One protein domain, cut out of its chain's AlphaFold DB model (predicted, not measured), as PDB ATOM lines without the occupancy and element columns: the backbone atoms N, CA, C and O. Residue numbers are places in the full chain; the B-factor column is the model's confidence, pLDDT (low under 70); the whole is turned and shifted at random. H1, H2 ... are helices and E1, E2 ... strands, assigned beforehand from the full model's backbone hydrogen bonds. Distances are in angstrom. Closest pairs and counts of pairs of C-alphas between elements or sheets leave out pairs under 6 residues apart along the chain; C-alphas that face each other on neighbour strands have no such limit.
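This is residues 4 to 70 and 87 to 128 of the 589 residues of a protein of Nyssa sinensis (UniProt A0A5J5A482). A long helix, H2, runs through the middle of an elongated, loosely built domain, with a two-stranded antiparallel ribbon of E1 and E2 beyond one end and the short helix H3 packed on its other end. H1 and H2 stand as a rough L near the ribbon end, where residues 30 to 36, of which 30 and 31 belong to H1, stick out, and a long looped stretch, residues 99 to 120, folds back from H3 toward the ribbon. The printed part has 109 residues, with three named helices and two named strands in the order E1, H1, H2, H3, E2; the class is mixed, helices and strands. It is loose, with a radius of gyration of the C-alphas of 17.7 A, and spans 58 by 34 by 26 A.

Look first at E1, residues 4 to 9, and its antiparallel neighbour E2, residues 121 to 126, whose directions differ by 151 degrees. Here C-alphas 9 and 121 face each other at 4.4 A, and N 6 and O 124 are within hydrogen-bond range at 2.9 A, as are N 122 and O 8 at 2.8 A. A tight link of 5 residues takes you to H1, residues 15 to 31, which is near H2, residues 42 to 59. The closest C-alphas of E1 and H2 are those of Pro 9 and Ile 42, 7.8 A apart. With residues 53 to 58 alone, H2 touches H3, residues 90 to 98; their closest C-alphas, those of Ala 57 and Leu 97, are 4.9 A apart. These two helices run opposite ways at a steep tilt of 59 degrees. H1 and H3 are apart, and so are H2 and E2. In H1, H2 and H3 every O i to N i+4 pair is within hydrogen-bond range.

Find C-alpha 4 at (28.454, 9.120, 5.349); from there E1 runs 16.7 A to Pro 9. H1 begins at C-alpha 15, (3.003, 11.381, 23.449), and measures 24.4 A to Asp 31. H2 runs 25.8 A from Ile 42 to Glu 59, and H3 runs 12.3 A from Gly 90 to Leu 98. E2 covers 15.8 A from Tyr 121 to C-alpha 126 at (24.599, 6.104, 6.989).

The C-alphas farthest apart, those of Gly 70 and Gly 128, are 59.4 A apart. Residues 71 to 86 are not printed, and C-alphas 70 and 87 are 6.2 A apart across this cut, within the link from H2 to H3. The link from H3 to E2 is long, 22 residues; in it residues 102 to 103 pair antiparallel with 108 to 109, and 111 to 112 with 115 to 116. Residues 30 to 36, of which 30 and 31 belong to H1, stand free. The mean pLDDT of the printed part is 80.8, with values under 70 at residues 36 to 37, 63 to 70, 118 to 119 and 122 to 128.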
ATOM      1  N   VAL A   4      28.512   7.661   5.157       71.00
ATOM      2  CA  VAL A   4      28.454   9.120   5.349       71.00
ATOM      3  C   VAL A   4      28.060   9.429   6.792       71.00
ATOM      4  O   VAL A   4      27.014   8.988   7.270       71.00
ATOM      5  N   LEU A   5      28.889  10.224   7.470       70.00
ATOM      6  CA  LEU A   5      28.610  10.742   8.807       70.00
ATOM      7  C   LEU A   5      27.908  12.102   8.699       70.00
ATOM      8  O   LEU A   5      28.343  12.971   7.945       70.00
ATOM      9  N   GLY A   6      26.847  12.300   9.475       72.94
ATOM     10  CA  GLY A   6      26.106  13.559   9.533       72.94
ATOM     11  C   GLY A   6      25.538  13.839  10.920       72.94
ATOM     12  O   GLY A   6      25.667  13.036  11.844       72.94
ATOM     13  N   VAL A   7      24.873  14.982  11.064       76.81
ATOM     14  CA  VAL A   7      24.156  15.375  12.286       76.81
ATOM     15  C   VAL A   7      22.711  15.725  11.953       76.81
ATOM     16  O   VAL A   7      22.434  16.304  10.904       76.81
ATOM     17  N   LYS A   8      21.780  15.399  12.852       74.50
ATOM     18  CA  LYS A   8      20.404  15.919  12.815       74.50
ATOM     19  C   LYS A   8      19.979  16.394  14.210       74.50
ATOM     20  O   LYS A   8      20.519  15.884  15.192       74.50
ATOM     21  N   PRO A   9      19.041  17.343  14.349       76.69
ATOM     22  CA  PRO A   9      18.515  17.719  15.660       76.69
ATOM     23  C   PRO A   9      17.936  16.514  16.421       76.69
ATOM     24  O   PRO A   9      17.389  15.579  15.823       76.69
ATOM     25  N   HIS A  10      18.066  16.502  17.744       80.81
ATOM     26  CA  HIS A  10      17.348  15.577  18.613       80.81
ATOM     27  C   HIS A  10      15.965  16.147  18.922       80.81
ATOM     28  O   HIS A  10      15.851  17.197  19.543       80.81
ATOM     29  N   VAL A  11      14.925  15.417  18.522       81.31
ATOM     30  CA  VAL A  11      13.541  15.699  18.911       81.31
ATOM     31  C   VAL A  11      13.144  14.710  20.009       81.31
ATOM     32  O   VAL A  11      13.201  13.500  19.757       81.31
ATOM     33  N   PRO A  12      12.715  15.175  21.195       78.12
ATOM     34  CA  PRO A  12      12.197  14.300  22.237       78.12
ATOM     35  C   PRO A  12      11.000  13.465  21.753       78.12
ATOM     36  O   PRO A  12      10.088  13.953  21.079       78.12
ATOM     37  N   ARG A  13      10.967  12.183  22.128       77.81
ATOM     38  CA  ARG A  13       9.797  11.322  21.908       77.81
ATOM     39  C   ARG A  13       8.796  11.509  23.044       77.81
ATOM     40  O   ARG A  13       8.944  10.921  24.111       77.81
ATOM     41  N   THR A  14       7.785  12.334  22.797       84.25
ATOM     42  CA  THR A  14       6.656  12.592  23.702       84.25
ATOM     43  C   THR A  14       5.353  12.045  23.107       84.25
ATOM     44  O   THR A  14       5.265  11.798  21.900       84.25
ATOM     45  N   LYS A  15       4.318  11.847  23.936       85.44
ATOM     46  CA  LYS A  15       3.003  11.381  23.449       85.44
ATOM     47  C   LYS A  15       2.338  12.447  22.575       85.44
ATOM     48  O   LYS A  15       1.618  12.133  21.634       85.44
ATOM     49  N   GLU A  16       2.624  13.706  22.867       84.19
ATOM     50  CA  GLU A  16       2.115  14.908  22.220       84.19
ATOM     51  C   GLU A  16       2.668  15.025  20.793       84.19
ATOM     52  O   GLU A  16       1.903  15.252  19.854       84.19
ATOM     53  N   HIS A  17       3.971  14.770  20.618       85.56
ATOM     54  CA  HIS A  17       4.631  14.688  19.314       85.56
ATOM     55  C   HIS A  17       4.051  13.540  18.472       85.56
ATOM     56  O   HIS A  17       3.660  13.771  17.328       85.56
ATOM     57  N   GLU A  18       3.892  12.333  19.023       85.38
ATOM     58  CA  GLU A  18       3.290  11.215  18.276       85.38
ATOM     59  C   GLU A  18       1.817  11.481  17.900       85.38
ATOM     60  O   GLU A  18       1.415  11.291  16.749       85.38
ATOM     61  N   ASN A  19       1.023  12.036  18.821       89.94
ATOM     62  CA  ASN A  19      -0.360  12.450  18.559       89.94
ATOM     63  C   ASN A  19      -0.456  13.582  17.517       89.94
ATOM     64  O   ASN A  19      -1.436  13.661  16.769       89.94
ATOM     65  N   PHE A  20       0.529  14.479  17.443       91.12
ATOM     66  CA  PHE A  20       0.626  15.456  16.358       91.12
ATOM     67  C   PHE A  20       1.001  14.780  15.034       91.12
ATOM     68  O   PHE A  20       0.298  14.982  14.046       91.12
ATOM     69  N   ARG A  21       2.021  13.914  15.023       88.69
ATOM     70  CA  ARG A  21       2.513  13.188  13.840       88.69
ATOM     71  C   ARG A  21       1.412  12.368  13.159       88.69
ATOM     72  O   ARG A  21       1.261  12.445  11.941       88.69
ATOM     73  N   VAL A  22       0.588  11.658  13.934       88.75
ATOM     74  CA  VAL A  22      -0.564  10.889  13.419       88.75
ATOM     75  C   VAL A  22      -1.660  11.802  12.852       88.75
ATOM     76  O   VAL A  22      -2.180  11.526  11.769       88.75
ATOM     77  N   ARG A  23      -2.008  12.902  13.539       91.75
ATOM     78  CA  ARG A  23      -3.006  13.871  13.037       91.75
ATOM     79  C   ARG A  23      -2.533  14.566  11.761       91.75
ATOM     80  O   ARG A  23      -3.310  14.674  10.813       91.75
ATOM     81  N   TRP A  24      -1.269  14.989  11.728       90.88
ATOM     82  CA  TRP A  24      -0.640  15.621  10.573       90.88
ATOM     83  C   TRP A  24      -0.632  14.678   9.370       90.88
ATOM     84  O   TRP A  24      -1.167  15.047   8.330       90.88
ATOM     85  N   LYS A  25      -0.139  13.436   9.520       86.69
ATOM     86  CA  LYS A  25      -0.072  12.472   8.405       86.69
ATOM     87  C   LYS A  25      -1.459  12.163   7.838       86.69
ATOM     88  O   LYS A  25      -1.632  12.190   6.623       86.69
ATOM     89  N   ARG A  26      -2.466  11.966   8.704       87.88
ATOM     90  CA  ARG A  26      -3.860  11.755   8.278       87.88
ATOM     91  C   ARG A  26      -4.390  12.923   7.443       87.88
ATOM     92  O   ARG A  26      -4.995  12.677   6.405       87.88
ATOM     93  N   LYS A  27      -4.170  14.170   7.875       88.44
ATOM     94  CA  LYS A  27      -4.629  15.347   7.123       88.44
ATOM     95  C   LYS A  27      -3.829  15.554   5.833       88.44
ATOM     96  O   LYS A  27      -4.429  15.771   4.789       88.44
ATOM     97  N   PHE A  28      -2.506  15.407   5.877       86.44
ATOM     98  CA  PHE A  28      -1.651  15.548   4.698       86.44
ATOM     99  C   PHE A  28      -2.056  14.576   3.579       86.44
ATOM    100  O   PHE A  28      -2.133  14.988   2.429       86.44
ATOM    101  N   GLN A  29      -2.392  13.325   3.918       86.00
ATOM    102  CA  GLN A  29      -2.879  12.321   2.961       86.00
ATOM    103  C   GLN A  29      -4.294  12.604   2.424       86.00
ATOM    104  O   GLN A  29      -4.618  12.166   1.324       86.00
ATOM    105  N   GLN A  30      -5.140  13.321   3.171       88.06
ATOM    106  CA  GLN A  30      -6.447  13.784   2.679       88.06
ATOM    107  C   GLN A  30      -6.292  14.946   1.694       88.06
ATOM    108  O   GLN A  30      -6.979  14.979   0.676       88.06
ATOM    109  N   ASP A  31      -5.383  15.877   1.990       90.75
ATOM    110  CA  ASP A  31      -5.125  17.052   1.156       90.75
ATOM    111  C   ASP A  31      -4.255  16.711  -0.083       90.75
ATOM    112  O   ASP A  31      -4.373  17.372  -1.110       90.75
ATOM    113  N   ASN A  32      -3.411  15.666  -0.011       85.19
ATOM    114  CA  ASN A  32      -2.459  15.246  -1.056       85.19
ATOM    115  C   ASN A  32      -2.537  13.720  -1.321       85.19
ATOM    116  O   ASN A  32      -1.604  12.981  -0.989       85.19
ATOM    117  N   PRO A  33      -3.625  13.204  -1.923       84.19
ATOM    118  CA  PRO A  33      -3.873  11.760  -2.045       84.19
ATOM    119  C   PRO A  33      -2.887  11.000  -2.954       84.19
ATOM    120  O   PRO A  33      -2.881   9.771  -2.949       84.19
ATOM    121  N   THR A  34      -2.058  11.700  -3.734       84.06
ATOM    122  CA  THR A  34      -1.026  11.104  -4.600       84.06
ATOM    123  C   THR A  34       0.319  10.875  -3.904       84.06
ATOM    124  O   THR A  34       1.131  10.114  -4.428       84.06
ATOM    125  N   GLU A  35       0.582  11.485  -2.740       76.19
ATOM    126  CA  GLU A  35       1.844  11.291  -2.012       76.19
ATOM    127  C   GLU A  35       1.744  10.171  -0.968       76.19
ATOM    128  O   GLU A  35       1.358  10.354   0.192       76.19
ATOM    129  N   LEU A  36       2.147   8.971  -1.384       63.50
ATOM    130  CA  LEU A  36       2.325   7.840  -0.481       63.50
ATOM    131  C   LEU A  36       3.560   8.048   0.410       63.50
ATOM    132  O   LEU A  36       4.642   8.386  -0.056       63.50
ATOM    133  N   ASN A  37       3.398   7.769   1.706       64.62
ATOM    134  CA  ASN A  37       4.459   7.759   2.720       64.62
ATOM    135  C   ASN A  37       5.174   9.086   3.037       64.62
ATOM    136  O   ASN A  37       6.265   9.052   3.598       64.62
ATOM    137  N   ALA A  38       4.524  10.237   2.837       71.94
ATOM    138  CA  ALA A  38       4.998  11.505   3.400       71.94
ATOM    139  C   ALA A  38       5.294  11.406   4.919       71.94
ATOM    140  O   ALA A  38       4.496  10.862   5.698       71.94
ATOM    141  N   GLU A  39       6.443  11.948   5.334       76.94
ATOM    142  CA  GLU A  39       6.906  11.998   6.725       76.94
ATOM    143  C   GLU A  39       7.022  13.440   7.238       76.94
ATOM    144  O   GLU A  39       7.385  14.361   6.508       76.94
ATOM    145  N   LEU A  40       6.737  13.631   8.528       82.50
ATOM    146  CA  LEU A  40       6.855  14.926   9.194       82.50
ATOM    147  C   LEU A  40       8.332  15.247   9.465       82.50
ATOM    148  O   LEU A  40       8.964  14.620  10.316       82.50
ATOM    149  N   ASN A  41       8.876  16.235   8.754       82.81
ATOM    150  CA  ASN A  41      10.256  16.687   8.933       82.81
ATOM    151  C   ASN A  41      10.417  17.669  10.119       82.81
ATOM    152  O   ASN A  41       9.444  18.184  10.673       82.81
ATOM    153  N   ILE A  42      11.671  17.956  10.489       83.44
ATOM    154  CA  ILE A  42      12.008  18.866  11.598       83.44
ATOM    155  C   ILE A  42      11.465  20.291  11.401       83.44
ATOM    156  O   ILE A  42      11.005  20.909  12.358       83.44
ATOM    157  N   PHE A  43      11.445  20.794  10.164       86.38
ATOM    158  CA  PHE A  43      10.940  22.133   9.857       86.38
ATOM    159  C   PHE A  43       9.429  22.250  10.111       86.38
ATOM    160  O   PHE A  43       8.973  23.297  10.560       86.38
ATOM    161  N   GLY A  44       8.660  21.175   9.909       88.31
ATOM    162  CA  GLY A  44       7.240  21.117  10.266       88.31
ATOM    163  C   GLY A  44       6.987  21.200  11.778       88.31
ATOM    164  O   GLY A  44       6.018  21.829  12.200       88.31
ATOM    165  N   LEU A  45       7.879  20.630  12.596       88.62
ATOM    166  CA  LEU A  45       7.831  20.765  14.059       88.62
ATOM    167  C   LEU A  45       8.217  22.183  14.500       88.62
ATOM    168  O   LEU A  45       7.491  22.800  15.277       88.62
ATOM    169  N   TRP A  46       9.301  22.741  13.951       89.19
ATOM    170  CA  TRP A  46       9.704  24.127  14.221       89.19
ATOM    171  C   TRP A  46       8.649  25.150  13.780       89.19
ATOM    172  O   TRP A  46       8.436  26.130  14.485       89.19
ATOM    173  N   ALA A  47       7.946  24.922  12.668       91.50
ATOM    174  CA  ALA A  47       6.842  25.779  12.235       91.50
ATOM    175  C   ALA A  47       5.653  25.738  13.210       91.50
ATOM    176  O   ALA A  47       5.059  26.779  13.492       91.50
ATOM    177  N   TYR A  48       5.328  24.562  13.759       91.75
ATOM    178  CA  TYR A  48       4.291  24.423  14.785       91.75
ATOM    179  C   TYR A  48       4.676  25.157  16.078       91.75
ATOM    180  O   TYR A  48       3.887  25.947  16.604       91.75
ATOM    181  N   ASP A  49       5.907  24.965  16.557       92.38
ATOM    182  CA  ASP A  49       6.391  25.616  17.776       92.38
ATOM    183  C   ASP A  49       6.533  27.139  17.587       92.38
ATOM    184  O   ASP A  49       6.126  27.901  18.459       92.38
ATOM    185  N   ALA A  50       6.990  27.618  16.424       92.50
ATOM    186  CA  ALA A  50       7.064  29.049  16.112       92.50
ATOM    187  C   ALA A  50       5.678  29.717  16.022       92.50
ATOM    188  O   ALA A  50       5.494  30.823  16.534       92.50
ATOM    189  N   ALA A  51       4.682  29.047  15.429       94.75
ATOM    190  CA  ALA A  51       3.297  29.525  15.433       94.75
ATOM    191  C   ALA A  51       2.721  29.583  16.862       94.75
ATOM    192  O   ALA A  51       2.060  30.558  17.225       94.75
ATOM    193  N   THR A  52       3.030  28.583  17.692       94.00
ATOM    194  CA  THR A  52       2.644  28.552  19.112       94.00
ATOM    195  C   THR A  52       3.307  29.696  19.892       94.00
ATOM    196  O   THR A  52       2.629  30.424  20.617       94.00
ATOM    197  N   ALA A  53       4.608  29.930  19.685       93.25
ATOM    198  CA  ALA A  53       5.364  31.023  20.296       93.25
ATOM    199  C   ALA A  53       4.790  32.407  19.950       93.25
ATOM    200  O   ALA A  53       4.651  33.261  20.829       93.25
ATOM    201  N   LEU A  54       4.422  32.613  18.679       92.12
ATOM    202  CA  LEU A  54       3.795  33.844  18.197       92.12
ATOM    203  C   LEU A  54       2.408  34.061  18.819       92.12
ATOM    204  O   LEU A  54       2.106  35.178  19.237       92.12
ATOM    205  N   ALA A  55       1.590  33.010  18.929       92.12
ATOM    206  CA  ALA A  55       0.281  33.089  19.576       92.12
ATOM    207  C   ALA A  55       0.402  33.529  21.046       92.12
ATOM    208  O   ALA A  55      -0.235  34.506  21.440       92.12
ATOM    209  N   MET A  56       1.293  32.900  21.823       91.50
ATOM    210  CA  MET A  56       1.544  33.287  23.220       91.50
ATOM    211  C   MET A  56       2.139  34.698  23.347       91.50
ATOM    212  O   MET A  56       1.789  35.432  24.268       91.50
ATOM    213  N   ALA A  57       3.000  35.123  22.416       90.00
ATOM    214  CA  ALA A  57       3.550  36.482  22.412       90.00
ATOM    215  C   ALA A  57       2.476  37.556  22.149       90.00
ATOM    216  O   ALA A  57       2.540  38.641  22.728       90.00
ATOM    217  N   ILE A  58       1.481  37.251  21.306       88.00
ATOM    218  CA  ILE A  58       0.323  38.114  21.025       88.00
ATOM    219  C   ILE A  58      -0.658  38.121  22.206       88.00
ATOM    220  O   ILE A  58      -1.121  39.188  22.606       88.00
ATOM    221  N   GLU A  59      -0.935  36.964  22.809       87.31
ATOM    222  CA  GLU A  59      -1.771  36.847  24.011       87.31
ATOM    223  C   GLU A  59      -1.191  37.670  25.174       87.31
ATOM    224  O   GLU A  59      -1.887  38.501  25.759       87.31
ATOM    225  N   LYS A  60       0.121  37.545  25.419       84.88
ATOM    226  CA  LYS A  60       0.885  38.288  26.439       84.88
ATOM    227  C   LYS A  60       0.888  39.813  26.236       84.88
ATOM    228  O   LYS A  60       1.121  40.548  27.193       84.88
ATOM    229  N   LEU A  61       0.633  40.301  25.018       81.38
ATOM    230  CA  LEU A  61       0.468  41.734  24.727       81.38
ATOM    231  C   LEU A  61      -0.955  42.256  24.968       81.38
ATOM    232  O   LEU A  61      -1.134  43.468  25.115       81.38
ATOM    233  N   GLY A  62      -1.957  41.377  24.942       72.81
ATOM    234  CA  GLY A  62      -3.361  41.748  24.789       72.81
ATOM    235  C   GLY A  62      -3.687  42.236  23.369       72.81
ATOM    236  O   GLY A  62      -2.992  43.074  22.792       72.81
ATOM    237  N   ALA A  63      -4.797  41.751  22.805       60.66
ATOM    238  CA  ALA A  63      -5.201  42.053  21.425       60.66
ATOM    239  C   ALA A  63      -5.445  43.555  21.143       60.66
ATOM    240  O   ALA A  63      -5.388  43.986  19.996       60.66
ATOM    241  N   THR A  64      -5.672  44.366  22.179       59.41
ATOM    242  CA  THR A  64      -5.838  45.828  22.088       59.41
ATOM    243  C   THR A  64      -4.526  46.599  21.889       59.41
ATOM    244  O   THR A  64      -4.568  47.781  21.555       59.41
ATOM    245  N   SER A  65      -3.363  45.957  22.056       59.16
ATOM    246  CA  SER A  65      -2.035  46.590  21.951       59.16
ATOM    247  C   SER A  65      -1.447  46.608  20.530       59.16
ATOM    248  O   SER A  65      -0.340  47.120  20.323       59.16
ATOM    249  N   ILE A  66      -2.142  46.017  19.551       60.16
ATOM    250  CA  ILE A  66      -1.646  45.808  18.183       60.16
ATOM    251  C   ILE A  66      -2.335  46.787  17.225       60.16
ATOM    252  O   ILE A  66      -3.395  46.509  16.671       60.16
ATOM    253  N   GLY A  67      -1.717  47.952  17.024       61.22
ATOM    254  CA  GLY A  67      -2.221  48.993  16.133       61.22
ATOM    255  C   GLY A  67      -1.420  50.290  16.245       61.22
ATOM    256  O   GLY A  67      -1.092  50.731  17.342       61.22
ATOM    257  N   GLY A  68      -1.124  50.911  15.098       62.09
ATOM    258  CA  GLY A  68      -0.416  52.192  15.017       62.09
ATOM    259  C   GLY A  68       0.933  52.103  14.299       62.09
ATOM    260  O   GLY A  68       1.940  51.689  14.872       62.09
ATOM    261  N   TYR A  69       0.961  52.571  13.051       58.41
ATOM    262  CA  TYR A  69       2.195  52.971  12.371       58.41
ATOM    263  C   TYR A  69       2.470  54.443  12.685       58.41
ATOM    264  O   TYR A  69       1.556  55.271  12.610       58.41
ATOM    265  N   GLY A  70       3.710  54.788  13.036       57.53
ATOM    266  CA  GLY A  70       4.096  56.186  13.217       57.53
ATOM    267  C   GLY A  70       4.104  56.915  11.874       57.53
ATOM    268  O   GLY A  70       5.008  56.692  11.077       57.53
ATOM    269  N   SER A  87       6.248  50.556  12.942       74.19
ATOM    270  CA  SER A  87       5.128  50.072  13.763       74.19
ATOM    271  C   SER A  87       5.411  50.247  15.257       74.19
ATOM    272  O   SER A  87       6.381  49.694  15.780       74.19
ATOM    273  N   GLN A  88       4.532  50.951  15.974       75.44
ATOM    274  CA  GLN A  88       4.673  51.195  17.417       75.44
ATOM    275  C   GLN A  88       4.445  49.930  18.265       75.44
ATOM    276  O   GLN A  88       4.923  49.841  19.399       75.44
ATOM    277  N   SER A  89       3.747  48.933  17.714       78.06
ATOM    278  CA  SER A  89       3.567  47.614  18.336       78.06
ATOM    279  C   SER A  89       4.734  46.658  18.046       78.06
ATOM    280  O   SER A  89       4.919  45.699  18.791       78.06
ATOM    281  N   GLY A  90       5.545  46.916  17.010       81.38
ATOM    282  CA  GLY A  90       6.634  46.034  16.567       81.38
ATOM    283  C   GLY A  90       7.676  45.720  17.652       81.38
ATOM    284  O   GLY A  90       7.863  44.546  17.971       81.38
ATOM    285  N   PRO A  91       8.305  46.729  18.290       84.56
ATOM    286  CA  PRO A  91       9.273  46.501  19.368       84.56
ATOM    287  C   PRO A  91       8.678  45.768  20.579       84.56
ATOM    288  O   PRO A  91       9.350  44.942  21.191       84.56
ATOM    289  N   LYS A  92       7.398  46.016  20.894       84.81
ATOM    290  CA  LYS A  92       6.681  45.340  21.987       84.81
ATOM    291  C   LYS A  92       6.439  43.862  21.666       84.81
ATOM    292  O   LYS A  92       6.649  43.013  22.525       84.81
ATOM    293  N   LEU A  93       6.055  43.547  20.426       86.50
ATOM    294  CA  LEU A  93       5.900  42.169  19.949       86.50
ATOM    295  C   LEU A  93       7.230  41.416  19.940       86.50
ATOM    296  O   LEU A  93       7.269  40.275  20.394       86.50
ATOM    297  N   LEU A  94       8.318  42.061  19.513       87.69
ATOM    298  CA  LEU A  94       9.660  41.486  19.593       87.69
ATOM    299  C   LEU A  94      10.049  41.176  21.049       87.69
ATOM    300  O   LEU A  94      10.471  40.060  21.340       87.69
ATOM    301  N   GLN A  95       9.842  42.112  21.981       86.94
ATOM    302  CA  GLN A  95      10.122  41.900  23.407       86.94
ATOM    303  C   GLN A  95       9.270  40.771  24.020       86.94
ATOM    304  O   GLN A  95       9.786  39.938  24.774       86.94
ATOM    305  N   SER A  96       7.978  40.694  23.687       88.75
ATOM    306  CA  SER A  96       7.117  39.583  24.115       88.75
ATOM    307  C   SER A  96       7.589  38.243  23.553       88.75
ATOM    308  O   SER A  96       7.702  37.295  24.320       88.75
ATOM    309  N   LEU A  97       7.933  38.174  22.263       90.31
ATOM    310  CA  LEU A  97       8.376  36.943  21.600       90.31
ATOM    311  C   LEU A  97       9.727  36.435  22.127       90.31
ATOM    312  O   LEU A  97       9.863  35.243  22.390       90.31
ATOM    313  N   LEU A  98      10.697  37.327  22.349       89.94
ATOM    314  CA  LEU A  98      11.982  36.987  22.979       89.94
ATOM    315  C   LEU A  98      11.807  36.495  24.426       89.94
ATOM    316  O   LEU A  98      12.563  35.651  24.894       89.94
ATOM    317  N   SER A  99      10.781  36.985  25.131       88.06
ATOM    318  CA  SER A  99      10.441  36.559  26.497       88.06
ATOM    319  C   SER A  99       9.440  35.391  26.567       88.06
ATOM    320  O   SER A  99       8.848  35.164  27.629       88.06
ATOM    321  N   THR A 100       9.216  34.667  25.465       90.75
ATOM    322  CA  THR A 100       8.369  33.465  25.426       90.75
ATOM    323  C   THR A 100       9.222  32.212  25.640       90.75
ATOM    324  O   THR A 100      10.150  31.937  24.882       90.75
ATOM    325  N   THR A 101       8.874  31.431  26.664       91.25
ATOM    326  CA  THR A 101       9.522  30.160  27.027       91.25
ATOM    327  C   THR A 101       8.471  29.095  27.300       91.25
ATOM    328  O   THR A 101       7.598  29.308  28.143       91.25
ATOM    329  N   PHE A 102       8.545  27.954  26.621       91.50
ATOM    330  CA  PHE A 102       7.607  26.838  26.793       91.50
ATOM    331  C   PHE A 102       8.220  25.529  26.290       91.50
ATOM    332  O   PHE A 102       9.285  25.528  25.681       91.50
ATOM    333  N   ARG A 103       7.532  24.406  26.509       89.12
ATOM    334  CA  ARG A 103       7.930  23.097  25.983       89.12
ATOM    335  C   ARG A 103       7.092  22.749  24.756       89.12
ATOM    336  O   ARG A 103       5.899  22.484  24.887       89.12
ATOM    337  N   GLY A 104       7.711  22.814  23.582       87.56
ATOM    338  CA  GLY A 104       7.099  22.526  22.286       87.56
ATOM    339  C   GLY A 104       7.215  21.058  21.873       87.56
ATOM    340  O   GLY A 104       7.615  20.191  22.657       87.56
ATOM    341  N   LEU A 105       6.874  20.769  20.618       88.00
ATOM    342  CA  LEU A 105       6.996  19.432  20.029       88.00
ATOM    343  C   LEU A 105       8.436  19.095  19.613       88.00
ATOM    344  O   LEU A 105       8.801  17.920  19.593       88.00
ATOM    345  N   SER A 106       9.251  20.101  19.284       86.19
ATOM    346  CA  SER A 106      10.668  19.929  18.931       86.19
ATOM    347  C   SER A 106      11.607  19.878  20.144       86.19
ATOM    348  O   SER A 106      12.699  19.323  20.038       86.19
ATOM    349  N   GLY A 107      11.179  20.398  21.298       86.38
ATOM    350  CA  GLY A 107      11.972  20.481  22.526       86.38
ATOM    351  C   GLY A 107      11.538  21.649  23.413       86.38
ATOM    352  O   GLY A 107      10.436  22.175  23.267       86.38
ATOM    353  N   ASP A 108      12.406  22.066  24.329       87.75
ATOM    354  CA  ASP A 108      12.196  23.289  25.104       87.75
ATOM    355  C   ASP A 108      12.518  24.510  24.220       87.75
ATOM    356  O   ASP A 108      13.604  24.615  23.649       87.75
ATOM    357  N   PHE A 109      11.548  25.410  24.054       89.69
ATOM    358  CA  PHE A 109      11.632  26.586  23.193       89.69
ATOM    359  C   PHE A 109      12.040  27.808  24.017       89.69
ATOM    360  O   PHE A 109      11.316  28.231  24.922       89.69
ATOM    361  N   HIS A 110      13.175  28.404  23.661       89.19
ATOM    362  CA  HIS A 110      13.673  29.664  24.211       89.19
ATOM    363  C   HIS A 110      14.495  30.390  23.136       89.19
ATOM    364  O   HIS A 110      15.226  29.746  22.383       89.19
ATOM    365  N   ILE A 111      14.371  31.716  23.042       88.38
ATOM    366  CA  ILE A 111      15.120  32.540  22.086       88.38
ATOM    367  C   ILE A 111      16.146  33.378  22.854       88.38
ATOM    368  O   ILE A 111      15.778  34.133  23.753       88.38
ATOM    369  N   ILE A 112      17.417  33.266  22.474       82.00
ATOM    370  CA  ILE A 112      18.549  34.023  23.025       82.00
ATOM    371  C   ILE A 112      19.158  34.822  21.870       82.00
ATOM    372  O   ILE A 112      19.406  34.267  20.802       82.00
ATOM    373  N   ASP A 113      19.337  36.134  22.046       80.31
ATOM    374  CA  ASP A 113      19.921  37.050  21.047       80.31
ATOM    375  C   ASP A 113      19.300  36.952  19.633       80.31
ATOM    376  O   ASP A 113      19.954  37.146  18.610       80.31
ATOM    377  N   GLY A 114      17.998  36.644  19.572       79.00
ATOM    378  CA  GLY A 114      17.241  36.474  18.326       79.00
ATOM    379  C   GLY A 114      17.369  35.096  17.662       79.00
ATOM    380  O   GLY A 114      16.735  34.872  16.631       79.00
ATOM    381  N   GLN A 115      18.126  34.162  18.241       80.06
ATOM    382  CA  GLN A 115      18.264  32.781  17.767       80.06
ATOM    383  C   GLN A 115      17.564  31.793  18.707       80.06
ATOM    384  O   GLN A 115      17.573  31.957  19.925       80.06
ATOM    385  N   LEU A 116      16.961  30.738  18.150       82.06
ATOM    386  CA  LEU A 116      16.437  29.627  18.948       82.06
ATOM    387  C   LEU A 116      17.604  28.932  19.664       82.06
ATOM    388  O   LEU A 116      18.578  28.542  19.015       82.06
ATOM    389  N   GLN A 117      17.507  28.761  20.984       75.94
ATOM    390  CA  GLN A 117      18.514  28.052  21.769       75.94
ATOM    391  C   GLN A 117      18.686  26.630  21.213       75.94
ATOM    392  O   GLN A 117      17.719  25.883  21.069       75.94
ATOM    393  N   SER A 118      19.921  26.278  20.849       60.03
ATOM    394  CA  SER A 118      20.187  25.074  20.059       60.03
ATOM    395  C   SER A 118      19.772  23.795  20.792       60.03
ATOM    396  O   SER A 118      20.272  23.492  21.877       60.03
ATOM    397  N   SER A 119      18.877  23.024  20.172       63.00
ATOM    398  CA  SER A 119      18.556  21.662  20.598       63.00
ATOM    399  C   SER A 119      19.797  20.770  20.501       63.00
ATOM    400  O   SER A 119      20.602  20.916  19.582       63.00
ATOM    401  N   THR A 120      19.919  19.777  21.384       70.06
ATOM    402  CA  THR A 120      20.965  18.747  21.289       70.06
ATOM    403  C   THR A 120      20.975  18.117  19.892       70.06
ATOM    404  O   THR A 120      19.924  17.739  19.379       70.06
ATOM    405  N   TYR A 121      22.142  17.951  19.266       72.44
ATOM    406  CA  TYR A 121      22.255  17.206  18.007       72.44
ATOM    407  C   TYR A 121      22.506  15.719  18.271       72.44
ATOM    408  O   TYR A 121      23.227  15.352  19.195       72.44
ATOM    409  N   GLN A 122      21.942  14.857  17.426       66.56
ATOM    410  CA  GLN A 122      22.298  13.442  17.349       66.56
ATOM    411  C   GLN A 122      23.152  13.206  16.096       66.56
ATOM    412  O   GLN A 122      22.799  13.648  14.997       66.56
ATOM    413  N   ILE A 123      24.266  12.493  16.252       69.81
ATOM    414  CA  ILE A 123      25.087  12.036  15.126       69.81
ATOM    415  C   ILE A 123      24.346  10.884  14.424       69.81
ATOM    416  O   ILE A 123      23.656  10.088  15.064       69.81
ATOM    417  N   VAL A 124      24.452  10.810  13.100       67.06
ATOM    418  CA  VAL A 124      23.866   9.764  12.250       67.06
ATOM    419  C   VAL A 124      24.962   9.207  11.354       67.06
ATOM    420  O   VAL A 124      25.763   9.974  10.821       67.06
ATOM    421  N   ASN A 125      25.002   7.888  11.187       64.44
ATOM    422  CA  ASN A 125      25.996   7.212  10.364       64.44
ATOM    423  C   ASN A 125      25.276   6.341   9.337       64.44
ATOM    424  O   ASN A 125      24.688   5.315   9.682       64.44
ATOM    425  N   VAL A 126      25.284   6.787   8.085       60.41
ATOM    426  CA  VAL A 126      24.599   6.104   6.989       60.41
ATOM    427  C   VAL A 126      25.569   5.107   6.369       60.41
ATOM    428  O   VAL A 126      26.555   5.511   5.751       60.41
ATOM    429  N   ILE A 127      25.295   3.815   6.553       51.88
ATOM    430  CA  ILE A 127      26.042   2.702   5.955       51.88
ATOM    431  C   ILE A 127      25.059   1.905   5.093       51.88
ATOM    432  O   ILE A 127      24.060   1.382   5.598       51.88
ATOM    433  N   GLY A 128      25.332   1.842   3.786       62.53
ATOM    434  CA  GLY A 128      24.362   1.367   2.796       62.53
ATOM    435  C   GLY A 128      23.035   2.126   2.904       62.53
ATOM    436  O   GLY A 128      23.015   3.312   3.232       62.53
TER     437      GLY A 128